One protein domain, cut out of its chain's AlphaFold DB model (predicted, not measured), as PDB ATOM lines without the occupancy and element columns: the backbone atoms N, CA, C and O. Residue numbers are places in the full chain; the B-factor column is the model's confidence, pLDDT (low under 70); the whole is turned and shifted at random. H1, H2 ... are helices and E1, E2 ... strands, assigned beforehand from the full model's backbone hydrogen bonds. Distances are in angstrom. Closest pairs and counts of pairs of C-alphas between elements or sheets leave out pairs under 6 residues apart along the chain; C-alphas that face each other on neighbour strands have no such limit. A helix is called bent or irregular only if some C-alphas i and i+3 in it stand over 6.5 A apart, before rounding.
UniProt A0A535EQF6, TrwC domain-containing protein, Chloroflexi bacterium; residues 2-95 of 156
ATOM      1  N   LEU A   2      24.485  28.277 -22.871       87.25
ATOM      2  CA  LEU A   2      25.174  28.315 -24.165       87.25
ATOM      3  C   LEU A   2      26.681  28.490 -23.949       87.25
ATOM      4  O   LEU A   2      27.091  29.353 -23.173       87.25
ATOM      5  N   SER A   3      27.495  27.700 -24.645       85.31
ATOM      6  CA  SER A   3      28.927  27.963 -24.807       85.31
ATOM      7  C   SER A   3      29.258  28.180 -26.278       85.31
ATOM      8  O   SER A   3      28.854  27.371 -27.108       85.31
ATOM      9  N   LEU A   4      30.007  29.245 -26.572       84.06
ATOM     10  CA  LEU A   4      30.486  29.577 -27.911       84.06
ATOM     11  C   LEU A   4      31.998  29.372 -27.995       84.06
ATOM     12  O   LEU A   4      32.751  29.917 -27.183       84.06
ATOM     13  N   ALA A   5      32.438  28.623 -28.997       80.62
ATOM     14  CA  ALA A   5      33.841  28.424 -29.316       80.62
ATOM     15  C   ALA A   5      34.115  28.827 -30.766       80.62
ATOM     16  O   ALA A   5      33.288  28.648 -31.655       80.62
ATOM     17  N   ARG A   6      35.292  29.398 -31.022       77.06
ATOM     18  CA  ARG A   6      35.723  29.716 -32.382       77.06
ATOM     19  C   ARG A   6      36.322  28.471 -33.023       77.06
ATOM     20  O   ARG A   6      37.230  27.877 -32.448       77.06
ATOM     21  N   ILE A   7      35.899  28.145 -34.238       72.75
ATOM     22  CA  ILE A   7      36.518  27.083 -35.031       72.75
ATOM     23  C   ILE A   7      37.805  27.670 -35.634       72.75
ATOM     24  O   ILE A   7      37.743  28.565 -36.475       72.75
ATOM     25  N   GLY A   8      38.982  27.254 -35.154       59.31
ATOM     26  CA  GLY A   8      40.285  27.730 -35.644       59.31
ATOM     27  C   GLY A   8      41.483  27.177 -34.857       59.31
ATOM     28  O   GLY A   8      41.345  26.804 -33.695       59.31
ATOM     29  N   ARG A   9      42.676  27.130 -35.477       43.66
ATOM     30  CA  ARG A   9      43.911  26.634 -34.830       43.66
ATOM     31  C   ARG A   9      44.333  27.535 -33.655       43.66
ATOM     32  O   ARG A   9      44.363  28.755 -33.816       43.66
ATOM     33  N   GLY A  10      44.690  26.933 -32.510       38.72
ATOM     34  CA  GLY A  10      45.327  27.633 -31.378       38.72
ATOM     35  C   GLY A  10      44.673  27.509 -29.989       38.72
ATOM     36  O   GLY A  10      44.749  28.460 -29.215       38.72
ATOM     37  N   ARG A  11      44.037  26.380 -29.643       37.59
ATOM     38  CA  ARG A  11      43.843  25.978 -28.236       37.59
ATOM     39  C   ARG A  11      43.932  24.454 -28.141       37.59
ATOM     40  O   ARG A  11      43.250  23.748 -28.879       37.59
ATOM     41  N   GLU A  12      44.866  24.000 -27.323       37.94
ATOM     42  CA  GLU A  12      45.498  22.683 -27.376       37.94
ATOM     43  C   GLU A  12      44.539  21.533 -26.986       37.94
ATOM     44  O   GLU A  12      43.653  21.680 -26.144       37.94
ATOM     45  N   ASP A  13      44.705  20.417 -27.700       37.75
ATOM     46  CA  ASP A  13      44.204  19.043 -27.522       37.75
ATOM     47  C   ASP A  13      42.710  18.675 -27.602       37.75
ATOM     48  O   ASP A  13      42.426  17.508 -27.870       37.75
ATOM     49  N   TYR A  14      41.740  19.593 -27.507       37.66
ATOM     50  CA  TYR A  14      40.313  19.195 -27.632       37.66
ATOM     51  C   TYR A  14      39.696  19.404 -29.035       37.66
ATOM     52  O   TYR A  14      38.761  18.699 -29.405       37.66
ATOM     53  N   HIS A  15      40.221  20.332 -29.848       41.34
ATOM     54  CA  HIS A  15      39.605  20.741 -31.130       41.34
ATOM     55  C   HIS A  15      40.530  20.629 -32.359       41.34
ATOM     56  O   HIS A  15      40.172  21.058 -33.451       41.34
ATOM     57  N   LEU A  16      41.753  20.112 -32.215       39.66
ATOM     58  CA  LEU A  16      42.792  20.270 -33.247       39.66
ATOM     59  C   LEU A  16      42.859  19.175 -34.316       39.66
ATOM     60  O   LEU A  16      43.695  19.271 -35.212       39.66
ATOM     61  N   ARG A  17      41.939  18.209 -34.307       34.94
ATOM     62  CA  ARG A  17      41.674  17.390 -35.500       34.94
ATOM     63  C   ARG A  17      40.618  18.027 -36.412       34.94
ATOM     64  O   ARG A  17      40.632  17.827 -37.609       34.94
ATOM     65  N   SER A  18      39.737  18.894 -35.928       41.03
ATOM     66  CA  SER A  18      38.453  19.116 -36.606       41.03
ATOM     67  C   SER A  18      38.386  20.240 -37.651       41.03
ATOM     68  O   SER A  18      37.308  20.779 -37.888       41.03
ATOM     69  N   VAL A  19      39.478  20.598 -38.340       43.88
ATOM     70  CA  VAL A  19      39.370  21.485 -39.524       43.88
ATOM     71  C   VAL A  19      40.366  21.088 -40.620       43.88
ATOM     72  O   VAL A  19      41.440  21.667 -40.781       43.88
ATOM     73  N   GLY A  20      39.986  20.039 -41.341       47.31
ATOM     74  CA  GLY A  20      40.676  19.361 -42.440       47.31
ATOM     75  C   GLY A  20      39.879  18.098 -42.784       47.31
ATOM     76  O   GLY A  20      38.775  17.943 -42.268       47.31
ATOM     77  N   ALA A  21      40.426  17.169 -43.572       40.91
ATOM     78  CA  ALA A  21      39.826  15.835 -43.770       40.91
ATOM     79  C   ALA A  21      39.478  15.117 -42.440       40.91
ATOM     80  O   ALA A  21      38.641  14.229 -42.411       40.91
ATOM     81  N   ASP A  22      40.068  15.562 -41.332       41.56
ATOM     82  CA  ASP A  22      39.830  15.107 -39.965       41.56
ATOM     83  C   ASP A  22      38.555  15.689 -39.290       41.56
ATOM     84  O   ASP A  22      38.132  15.196 -38.246       41.56
ATOM     85  N   ALA A  23      37.915  16.729 -39.847       47.75
ATOM     86  CA  ALA A  23      36.662  17.299 -39.322       47.75
ATOM     87  C   ALA A  23      35.451  16.434 -39.655       47.75
ATOM     88  O   ALA A  23      34.647  16.151 -38.773       47.75
ATOM     89  N   SER A  24      35.354  15.986 -40.909       47.59
ATOM     90  CA  SER A  24      34.391  14.962 -41.310       47.59
ATOM     91  C   SER A  24      34.619  13.710 -40.479       47.59
ATOM     92  O   SER A  24      33.702  13.260 -39.817       47.59
ATOM     93  N   THR A  25      35.871  13.263 -40.357       46.19
ATOM     94  CA  THR A  25      36.259  12.120 -39.522       46.19
ATOM     95  C   THR A  25      35.822  12.282 -38.059       46.19
ATOM     96  O   THR A  25      35.304  11.337 -37.483       46.19
ATOM     97  N   TYR A  26      35.905  13.477 -37.464       47.72
ATOM     98  CA  TYR A  26      35.392  13.742 -36.110       47.72
ATOM     99  C   TYR A  26      33.868  13.545 -35.976       47.72
ATOM    100  O   TYR A  26      33.412  13.024 -34.957       47.72
ATOM    101  N   TYR A  27      33.085  13.928 -36.989       49.22
ATOM    102  CA  TYR A  27      31.632  13.717 -37.005       49.22
ATOM    103  C   TYR A  27      31.244  12.283 -37.424       49.22
ATOM    104  O   TYR A  27      30.276  11.741 -36.895       49.22
ATOM    105  N   SER A  28      32.022  11.628 -38.295       49.09
ATOM    106  CA  SER A  28      31.771  10.258 -38.770       49.09
ATOM    107  C   SER A  28      32.245   9.170 -37.784       49.09
ATOM    108  O   SER A  28      31.571   8.152 -37.633       49.09
ATOM    109  N   GLU A  29      33.378   9.345 -37.085       40.66
ATOM    110  CA  GLU A  29      33.992   8.314 -36.218       40.66
ATOM    111  C   GLU A  29      33.247   8.084 -34.900       40.66
ATOM    112  O   GLU A  29      33.344   7.004 -34.316       40.66
ATOM    113  N   ARG A  30      32.494   9.076 -34.409       43.56
ATOM    114  CA  ARG A  30      31.777   8.954 -33.131       43.56
ATOM    115  C   ARG A  30      30.386   8.327 -33.243       43.56
ATOM    116  O   ARG A  30      29.721   8.176 -32.221       43.56
ATOM    117  N   GLY A  31      29.953   7.954 -34.450       39.22
ATOM    118  CA  GLY A  31      28.601   7.440 -34.683       39.22
ATOM    119  C   GLY A  31      27.511   8.457 -34.330       39.22
ATOM    120  O   GLY A  31      26.396   8.056 -33.996       39.22
ATOM    121  N   GLU A  32      27.834   9.756 -34.354       53.34
ATOM    122  CA  GLU A  32      26.849  10.798 -34.080       53.34
ATOM    123  C   GLU A  32      25.844  10.860 -35.230       53.34
ATOM    124  O   GLU A  32      26.173  10.672 -36.404       53.34
ATOM    125  N   VAL A  33      24.580  11.090 -34.883       58.69
ATOM    126  CA  VAL A  33      23.523  11.291 -35.871       58.69
ATOM    127  C   VAL A  33      23.903  12.499 -36.725       58.69
ATOM    128  O   VAL A  33      24.222  13.557 -36.184       58.69
ATOM    129  N   ALA A  34      23.878  12.342 -38.052       68.31
ATOM    130  CA  ALA A  34      24.163  13.437 -38.975       68.31
ATOM    131  C   ALA A  34      23.327  14.669 -38.599       68.31
ATOM    132  O   ALA A  34      22.098  14.580 -38.512       68.31
ATOM    133  N   GLY A  35      24.004  15.798 -38.372       80.50
ATOM    134  CA  GLY A  35      23.358  17.058 -38.014       80.50
ATOM    135  C   GLY A  35      22.382  17.529 -39.094       80.50
ATOM    136  O   GLY A  35      22.343  16.986 -40.198       80.50
ATOM    137  N   LEU A  36      21.599  18.560 -38.789       87.31
ATOM    138  CA  LEU A  36      20.674  19.171 -39.742       87.31
ATOM    139  C   LEU A  36      21.161  20.561 -40.147       87.31
ATOM    140  O   LEU A  36      21.648  21.322 -39.310       87.31
ATOM    141  N   TRP A  37      20.998  20.896 -41.423       89.06
ATOM    142  CA  TRP A  37      21.132  22.269 -41.889       89.06
ATOM    143  C   TRP A  37      19.967  23.104 -41.359       89.06
ATOM    144  O   TRP A  37      18.804  22.719 -41.490       89.06
ATOM    145  N   LEU A  38      20.295  24.236 -40.742       86.56
ATOM    146  CA  LEU A  38      19.343  25.180 -40.172       86.56
ATOM    147  C   LEU A  38      19.726  26.599 -40.591       86.56
ATOM    148  O   LEU A  38      20.913  26.932 -40.633       86.56
ATOM    149  N   GLY A  39      18.706  27.430 -40.802       85.75
ATOM    150  CA  GLY A  39      18.858  28.866 -40.995       85.75
ATOM    151  C   GLY A  39      18.719  29.351 -42.439       85.75
ATOM    152  O   GLY A  39      18.893  28.598 -43.395       85.75
ATOM    153  N   GLY A  40      18.443  30.645 -42.619       83.25
ATOM    154  CA  GLY A  40      18.228  31.237 -43.951       83.25
ATOM    155  C   GLY A  40      19.468  31.178 -44.856       83.25
ATOM    156  O   GLY A  40      19.367  31.148 -46.084       83.25
ATOM    157  N   GLY A  41      20.661  31.109 -44.255       83.88
ATOM    158  CA  GLY A  41      21.912  30.892 -44.979       83.88
ATOM    159  C   GLY A  41      21.963  29.543 -45.697       83.88
ATOM    160  O   GLY A  41      22.432  29.487 -46.833       83.88
ATOM    161  N   SER A  42      21.455  28.473 -45.076       86.06
ATOM    162  CA  SER A  42      21.445  27.147 -45.694       86.06
ATOM    163  C   SER A  42      20.439  27.084 -46.844       86.06
ATOM    164  O   SER A  42      20.777  26.570 -47.903       86.06
ATOM    165  N   GLU A  43      19.270  27.718 -46.706       84.75
ATOM    166  CA  GLU A  43      18.285  27.837 -47.793       84.75
ATOM    167  C   GLU A  43      18.865  28.549 -49.024       84.75
ATOM    168  O   GLU A  43      18.704  28.081 -50.149       84.75
ATOM    169  N   SER A  44      19.613  29.643 -48.826       85.38
ATOM    170  CA  SER A  44      20.272  30.360 -49.932       85.38
ATOM    171  C   SER A  44      21.361  29.559 -50.656       85.38
ATOM    172  O   SER A  44      21.753  29.927 -51.763       85.38
ATOM    173  N   LEU A  45      21.845  28.482 -50.033       86.00
ATOM    174  CA  LEU A  45      22.840  27.560 -50.577       86.00
ATOM    175  C   LEU A  45      22.229  26.204 -50.962       86.00
ATOM    176  O   LEU A  45      22.979  25.263 -51.191       86.00
ATOM    177  N   ASP A  46      20.896  26.096 -50.995       88.31
ATOM    178  CA  ASP A  46      20.151  24.856 -51.262       88.31
ATOM    179  C   ASP A  46      20.528  23.683 -50.328       88.31
ATOM    180  O   ASP A  46      20.446  22.500 -50.657       88.31
ATOM    181  N   LEU A  47      20.953  24.016 -49.108       87.44
ATOM    182  CA  LEU A  47      21.314  23.070 -48.062       87.44
ATOM    183  C   LEU A  47      20.102  22.800 -47.170       87.44
ATOM    184  O   LEU A  47      19.748  23.608 -46.307       87.44
ATOM    185  N   THR A  48      19.485  21.635 -47.357       87.12
ATOM    186  CA  THR A  48      18.330  21.191 -46.568       87.12
ATOM    187  C   THR A  48      18.544  19.793 -45.994       87.12
ATOM    188  O   THR A  48      19.261  18.960 -46.547       87.12
ATOM    189  N   GLY A  49      17.918  19.518 -44.849       86.38
ATOM    190  CA  GLY A  49      17.978  18.199 -44.227       86.38
ATOM    191  C   GLY A  49      19.350  17.881 -43.635       86.38
ATOM    192  O   GLY A  49      19.931  18.707 -42.934       86.38
ATOM    193  N   ARG A  50      19.837  16.654 -43.846       87.38
ATOM    194  CA  ARG A  50      21.041  16.147 -43.171       87.38
ATOM    195  C   ARG A  50      22.317  16.775 -43.720       87.38
ATOM    196  O   ARG A  50      22.481  16.946 -44.925       87.38
ATOM    197  N   VAL A  51      23.253  17.037 -42.821       85.75
ATOM    198  CA  VAL A  51      24.596  17.508 -43.140       85.75
ATOM    199  C   VAL A  51      25.395  16.365 -43.756       85.75
ATOM    200  O   VAL A  51      25.538  15.302 -43.154       85.75
ATOM    201  N   GLY A  52      25.905  16.591 -44.967       82.19
ATOM    202  CA  GLY A  52      26.864  15.708 -45.624       82.19
ATOM    203  C   GLY A  52      28.297  16.196 -45.419       82.19
ATOM    204  O   GLY A  52      28.558  17.399 -45.482       82.19
ATOM    205  N   ASP A  53      29.226  15.260 -45.233       80.25
ATOM    206  CA  ASP A  53      30.627  15.536 -44.895       80.25
ATOM    207  C   ASP A  53      31.311  16.482 -45.893       80.25
ATOM    208  O   ASP A  53      31.927  17.472 -45.499       80.25
ATOM    209  N   GLN A  54      31.163  16.231 -47.198       81.88
ATOM    210  CA  GLN A  54      31.781  17.066 -48.234       81.88
ATOM    211  C   GLN A  54      31.223  18.495 -48.230       81.88
ATOM    212  O   GLN A  54      31.996  19.454 -48.245       81.88
ATOM    213  N   ALA A  55      29.897  18.634 -48.174       84.69
ATOM    214  CA  ALA A  55      29.233  19.932 -48.150       84.69
ATOM    215  C   ALA A  55      29.656  20.745 -46.917       84.69
ATOM    216  O   ALA A  55      29.976  21.928 -47.029       84.69
ATOM    217  N   LEU A  56      29.738  20.094 -45.750       84.38
ATOM    218  CA  LEU A  56      30.222  20.717 -44.522       84.38
ATOM    219  C   LEU A  56      31.661  21.217 -44.671       84.38
ATOM    220  O   LEU A  56      31.949  22.368 -44.340       84.38
ATOM    221  N   LEU A  57      32.563  20.381 -45.191       82.56
ATOM    222  CA  LEU A  57      33.963  20.756 -45.397       82.56
ATOM    223  C   LEU A  57      34.107  21.926 -46.379       82.56
ATOM    224  O   LEU A  57      34.880  22.848 -46.111       82.56
ATOM    225  N   ALA A  58      33.348  21.924 -47.475       85.50
ATOM    226  CA  ALA A  58      33.371  22.989 -48.469       85.50
ATOM    227  C   ALA A  58      32.914  24.333 -47.873       85.50
ATOM    228  O   ALA A  58      33.614  25.346 -47.994       85.50
ATOM    229  N   VAL A  59      31.803  24.333 -47.128       87.62
ATOM    230  CA  VAL A  59      31.286  25.522 -46.427       87.62
ATOM    231  C   VAL A  59      32.275  26.004 -45.359       87.62
ATOM    232  O   VAL A  59      32.596  27.197 -45.288       87.62
ATOM    233  N   LEU A  60      32.850  25.087 -44.575       84.38
ATOM    234  CA  LEU A  60      33.891  25.406 -43.593       84.38
ATOM    235  C   LEU A  60      35.186  25.898 -44.236       84.38
ATOM    236  O   LEU A  60      35.938  26.601 -43.564       84.38
ATOM    237  N   ALA A  61      35.447  25.608 -45.509       82.56
ATOM    238  CA  ALA A  61      36.548  26.181 -46.282       82.56
ATOM    239  C   ALA A  61      36.193  27.540 -46.923       82.56
ATOM    240  O   ALA A  61      37.091  28.272 -47.343       82.56
ATOM    241  N   GLY A  62      34.912  27.929 -46.929       86.00
ATOM    242  CA  GLY A  62      34.412  29.172 -47.525       86.00
ATOM    243  C   GLY A  62      34.039  29.052 -49.007       86.00
ATOM    244  O   GLY A  62      34.074  30.058 -49.724       86.00
ATOM    245  N   TYR A  63      33.711  27.844 -49.463       87.69
ATOM    246  CA  TYR A  63      33.259  27.529 -50.818       87.69
ATOM    247  C   TYR A  63      31.782  27.126 -50.837       87.69
ATOM    248  O   TYR A  63      31.181  26.885 -49.791       87.69
ATOM    249  N   GLN A  64      31.208  27.068 -52.038       90.25
ATOM    250  CA  GLN A  64      29.891  26.475 -52.259       90.25
ATOM    251  C   GLN A  64      29.876  24.983 -51.873       90.25
ATOM    252  O   GLN A  64      30.920  24.332 -51.984       90.25
ATOM    253  N   PRO A  65      28.729  24.426 -51.455       88.25
ATOM    254  CA  PRO A  65      28.634  23.049 -50.965       88.25
ATOM    255  C   PRO A  65      29.095  21.967 -51.947       88.25
ATOM    256  O   PRO A  65      29.591  20.923 -51.529       88.25
ATOM    257  N   GLU A  66      28.958  22.214 -53.249       90.19
ATOM    258  CA  GLU A  66      29.308  21.281 -54.326       90.19
ATOM    259  C   GLU A  66      30.804  21.292 -54.652       90.19
ATOM    260  O   GLU A  66      31.261  20.510 -55.490       90.19
ATOM    261  N   ALA A  67      31.579  22.193 -54.034       86.75
ATOM    262  CA  ALA A  67      33.007  22.274 -54.279       86.75
ATOM    263  C   ALA A  67      33.696  20.951 -53.921       86.75
ATOM    264  O   ALA A  67      33.328  20.252 -52.972       86.75
ATOM    265  N   GLN A  68      34.715  20.613 -54.704       84.69
ATOM    266  CA  GLN A  68      35.456  19.366 -54.561       84.69
ATOM    267  C   GLN A  68      36.881  19.662 -54.093       84.69
ATOM    268  O   GLN A  68      37.486  20.626 -54.570       84.69
ATOM    269  N   PRO A  69      37.437  18.867 -53.167       80.56
ATOM    270  CA  PRO A  69      38.829  19.009 -52.776       80.56
ATOM    271  C   PRO A  69      39.751  18.582 -53.929       80.56
ATOM    272  O   PRO A  69      39.566  17.523 -54.523       80.56
ATOM    273  N   GLU A  70      40.775  19.385 -54.214       83.06
ATOM    274  CA  GLU A  70      41.831  19.057 -55.180       83.06
ATOM    275  C   GLU A  70      43.195  19.374 -54.564       83.06
ATOM    276  O   GLU A  70      43.569  20.534 -54.371       83.06
ATOM    277  N   GLY A  71      43.945  18.329 -54.207       80.38
ATOM    278  CA  GLY A  71      45.207  18.477 -53.484       80.38
ATOM    279  C   GLY A  71      45.020  19.246 -52.171       80.38
ATOM    280  O   GLY A  71      44.262  18.828 -51.301       80.38
ATOM    281  N   ALA A  72      45.715  20.377 -52.029       73.94
ATOM    282  CA  ALA A  72      45.578  21.276 -50.876       73.94
ATOM    283  C   ALA A  72      44.519  22.385 -51.076       73.94
ATOM    284  O   ALA A  72      44.364  23.253 -50.214       73.94
ATOM    285  N   GLY A  73      43.836  22.399 -52.224       78.00
ATOM    286  CA  GLY A  73      42.871  23.415 -52.629       78.00
ATOM    287  C   GLY A  73      41.459  22.864 -52.825       78.00
ATOM    288  O   GLY A  73      41.136  21.748 -52.427       78.00
ATOM    289  N   TRP A  74      40.612  23.689 -53.436       82.50
ATOM    290  CA  TRP A  74      39.219  23.372 -53.739       82.50
ATOM    291  C   TRP A  74      38.876  23.854 -55.145       82.50
ATOM    292  O   TRP A  74      39.247  24.970 -55.522       82.50
ATOM    293  N   ILE A  75      38.123  23.040 -55.877       87.69
ATOM    294  CA  ILE A  75      37.525  23.387 -57.164       87.69
ATOM    295  C   ILE A  75      36.068  23.771 -56.915       87.69
ATOM    296  O   ILE A  75      35.271  22.947 -56.469       87.69
ATOM    297  N   GLY A  76      35.711  25.020 -57.208       88.31
ATOM    298  CA  GLY A  76      34.343  25.519 -57.081       88.31
ATOM    299  C   GLY A  76      34.283  27.016 -56.805       88.31
ATOM    300  O   GLY A  76      35.308  27.687 -56.653       88.31
ATOM    301  N   GLN A  77      33.065  27.552 -56.721       88.75
ATOM    302  CA  GLN A  77      32.858  28.959 -56.397       88.75
ATOM    303  C   GLN A  77      33.237  29.241 -54.941       88.75
ATOM    304  O   GLN A  77      32.749  28.596 -54.011       88.75
ATOM    305  N   ARG A  78      34.091  30.247 -54.737       88.31
ATOM    306  CA  ARG A  78      34.406  30.763 -53.405       88.31
ATOM    307  C   ARG A  78      33.356  31.790 -52.989       88.31
ATOM    308  O   ARG A  78      33.099  32.737 -53.724       88.31
ATOM    309  N   LEU A  79      32.792  31.621 -51.797       86.69
ATOM    310  CA  LEU A  79      31.738  32.489 -51.257       86.69
ATOM    311  C   LEU A  79      32.275  33.539 -50.277       86.69
ATOM    312  O   LEU A  79      31.608  34.530 -49.993       86.69
ATOM    313  N   VAL A  80      33.487  33.333 -49.757       82.75
ATOM    314  CA  VAL A  80      34.106  34.210 -48.759       82.75
ATOM    315  C   VAL A  80      35.364  34.857 -49.330       82.75
ATOM    316  O   VAL A  80      36.272  34.172 -49.804       82.75
ATOM    317  N   ALA A  81      35.445  36.186 -49.250       80.25
ATOM    318  CA  ALA A  81      36.655  36.911 -49.622       80.25
ATOM    319  C   ALA A  81      37.834  36.504 -48.713       80.25
ATOM    320  O   ALA A  81      37.641  36.297 -47.509       80.25
ATOM    321  N   PRO A  82      39.061  36.386 -49.252       73.19
ATOM    322  CA  PRO A  82      40.231  36.158 -48.418       73.19
ATOM    323  C   PRO A  82      40.382  37.303 -47.400       73.19
ATOM    324  O   PRO A  82      40.124  38.462 -47.738       73.19
ATOM    325  N   PRO A  83      40.771  37.003 -46.149       74.19
ATOM    326  CA  PRO A  83      40.971  38.035 -45.142       74.19
ATOM    327  C   PRO A  83      42.088  38.988 -45.583       74.19
ATOM    328  O   PRO A  83      43.107  38.552 -46.115       74.19
ATOM    329  N   SER A  84      41.913  40.287 -45.331       72.81
ATOM    330  CA  SER A  84      42.935  41.303 -45.627       72.81
ATOM    331  C   SER A  84      44.188  41.158 -44.755       72.81
ATOM    332  O   SER A  84      45.266  41.586 -45.159       72.81
ATOM    333  N   ALA A  85      44.059  40.537 -43.579       69.38
ATOM    334  CA  ALA A  85      45.159  40.140 -42.708       69.38
ATOM    335  C   ALA A  85      44.744  38.956 -41.813       69.38
ATOM    336  O   ALA A  85      43.589  38.855 -41.395       69.38
ATOM    337  N   GLY A  86      45.701  38.087 -41.476       71.69
ATOM    338  CA  GLY A  86      45.490  36.943 -40.583       71.69
ATOM    339  C   GLY A  86      44.777  35.749 -41.230       71.69
ATOM    340  O   GLY A  86      44.643  35.652 -42.448       71.69
ATOM    341  N   THR A  87      44.344  34.799 -40.400       70.19
ATOM    342  CA  THR A  87      43.646  33.585 -40.848       70.19
ATOM    343  C   THR A  87      42.135  33.770 -40.766       70.19
ATOM    344  O   THR A  87      41.617  34.293 -39.776       70.19
ATOM    345  N   ARG A  88      41.412  33.291 -41.787       76.12
ATOM    346  CA  ARG A  88      39.946  33.215 -41.764       76.12
ATOM    347  C   ARG A  88      39.495  32.409 -40.542       76.12
ATOM    348  O   ARG A  88      40.133  31.430 -40.173       76.12
ATOM    349  N   THR A  89      38.367  32.801 -39.956       80.81
ATOM    350  CA  THR A  89      37.644  31.971 -38.985       80.81
ATOM    351  C   THR A  89      36.616  31.109 -39.733       80.81
ATOM    352  O   THR A  89      35.677  31.681 -40.287       80.81
ATOM    353  N   PRO A  90      36.799  29.774 -39.804       80.38
ATOM    354  CA  PRO A  90      35.854  28.845 -40.423       80.38
ATOM    355  C   PRO A  90      34.404  28.979 -39.972       80.38
ATOM    356  O   PRO A  90      33.504  28.882 -40.800       80.38
ATOM    357  N   GLY A  91      34.199  29.222 -38.680       83.31
ATOM    358  CA  GLY A  91      32.883  29.343 -38.074       83.31
ATOM    359  C   GLY A  91      32.970  29.393 -36.552       83.31
ATOM    360  O   GLY A  91      34.056  29.532 -35.976       83.31
ATOM    361  N   PHE A  92      31.816  29.265 -35.909       83.94
ATOM    362  CA  PHE A  92      31.682  29.151 -34.462       83.94
ATOM    363  C   PHE A  92      30.925  27.868 -34.132       83.94
ATOM    364  O   PHE A  92      29.989  27.509 -34.837       83.94
ATOM    365  N   ASP A  93      31.342  27.204 -33.062       83.88
ATOM    366  CA  ASP A  93      30.627  26.089 -32.458       83.88
ATOM    367  C   ASP A  93      29.792  26.622 -31.287       83.88
ATOM    368  O   ASP A  93      30.321  27.257 -30.366       83.88
ATOM    369  N   ALA A  94      28.482  26.407 -31.362       85.56
ATOM    370  CA  ALA A  94      27.496  26.845 -30.389       85.56
ATOM    371  C   ALA A  94      26.865  25.613 -29.735       85.56
ATOM    372  O   ALA A  94      26.055  24.917 -30.338       85.56
ATOM    373  N   CYS A  95      27.232  25.347 -28.482       85.00
ATOM    374  CA  CYS A  95      26.746  24.184 -27.745       85.00
ATOM    375  C   CYS A  95      25.706  24.602 -26.697       85.00
ATOM    376  O   CYS A  95      26.027  25.290 -25.718       85.00
TER     377      CYS A  95
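This is residues 2 to 95 of the 156 residues of the protein "TrwC domain-containing protein" of Chloroflexi bacterium (UniProt A0A535EQF6). A rounded, loop-rich body has helix H3 near its middle, with H1 packed on H3 and the small hairpin of E2 and E3 on another side of it. A two-stranded antiparallel ribbon, E1 beside E4, brings the two ends of the printed part together, while the short helix H2 sits off to the side, touching no other helix. The printed part has 94 residues, with three named helices and four named strands in the order E1, H1, H2, H3, E2, E3, E4; both sheets, E1 - E4 and E2 - E3, are antiparallel. The class is mixed, helices and strands, with under half of the residues, 40 of 94, in named elements. The whole is compact, with a radius of gyration of the C-alphas of 13.5 A and spans of 35 by 32 by 29 A.

Find C-alpha 2 at (25.174, 28.315, -24.165); from there E1, residues 2 to 7, runs 15.8 A. Its neighbour E4, residues 91 to 95, runs 13.1 A and ends at C-alpha 95, at (26.746, 24.184, -27.745). Look for H3 at residues 53 to 61, from C-alpha 53 at (30.627, 15.536, -44.895), 12.3 A long. H1, residues 21 to 29, is 12.2 A long; it is neither bent nor irregular, but only just: C-alphas 21 and 24 are 6.0 A apart. H2 is residues 40 to 44, E2 residues 68 to 70 and E3 residues 73 to 75, spanning 6.4 A, 6.4 A and 7.0 A.

Begin with E1 and E4, antiparallel at 153 degrees, where N 5 and O 93 are 2.9 A apart, within hydrogen-bond range. From E4 go to H3: their closest C-alphas, of Leu 60 and Gly 91, are 6.9 A apart. H1 and H3 touch, the closest C-alphas being those of Ser 24 and Asp 53, 5.2 A apart; they run opposite ways at a steep tilt of 41 degrees. The closest C-alphas of H3 and E2 are those of Ala 58 and Gln 68, 7.4 A apart. E2 and E3 form a hairpin, antiparallel at 134 degrees, with N 75 and O 68 at 2.8 A, within hydrogen-bond range. H2 is apart from H1 and from H3. In H2 and H3 every O i to N i+4 pair is within hydrogen-bond range; in H1, 4 of 5 are.

The C-alphas farthest apart are those of Gly 31 and Ser 84, 38.4 A. The printed part has no cut. The links E1 to H1 and E3 to E4 are long, with 13 and 15 residues. Look for pLDDT under 70 at residues 8 to 34 and residue 85; H1 has a mean of 46, the printed part 72.2.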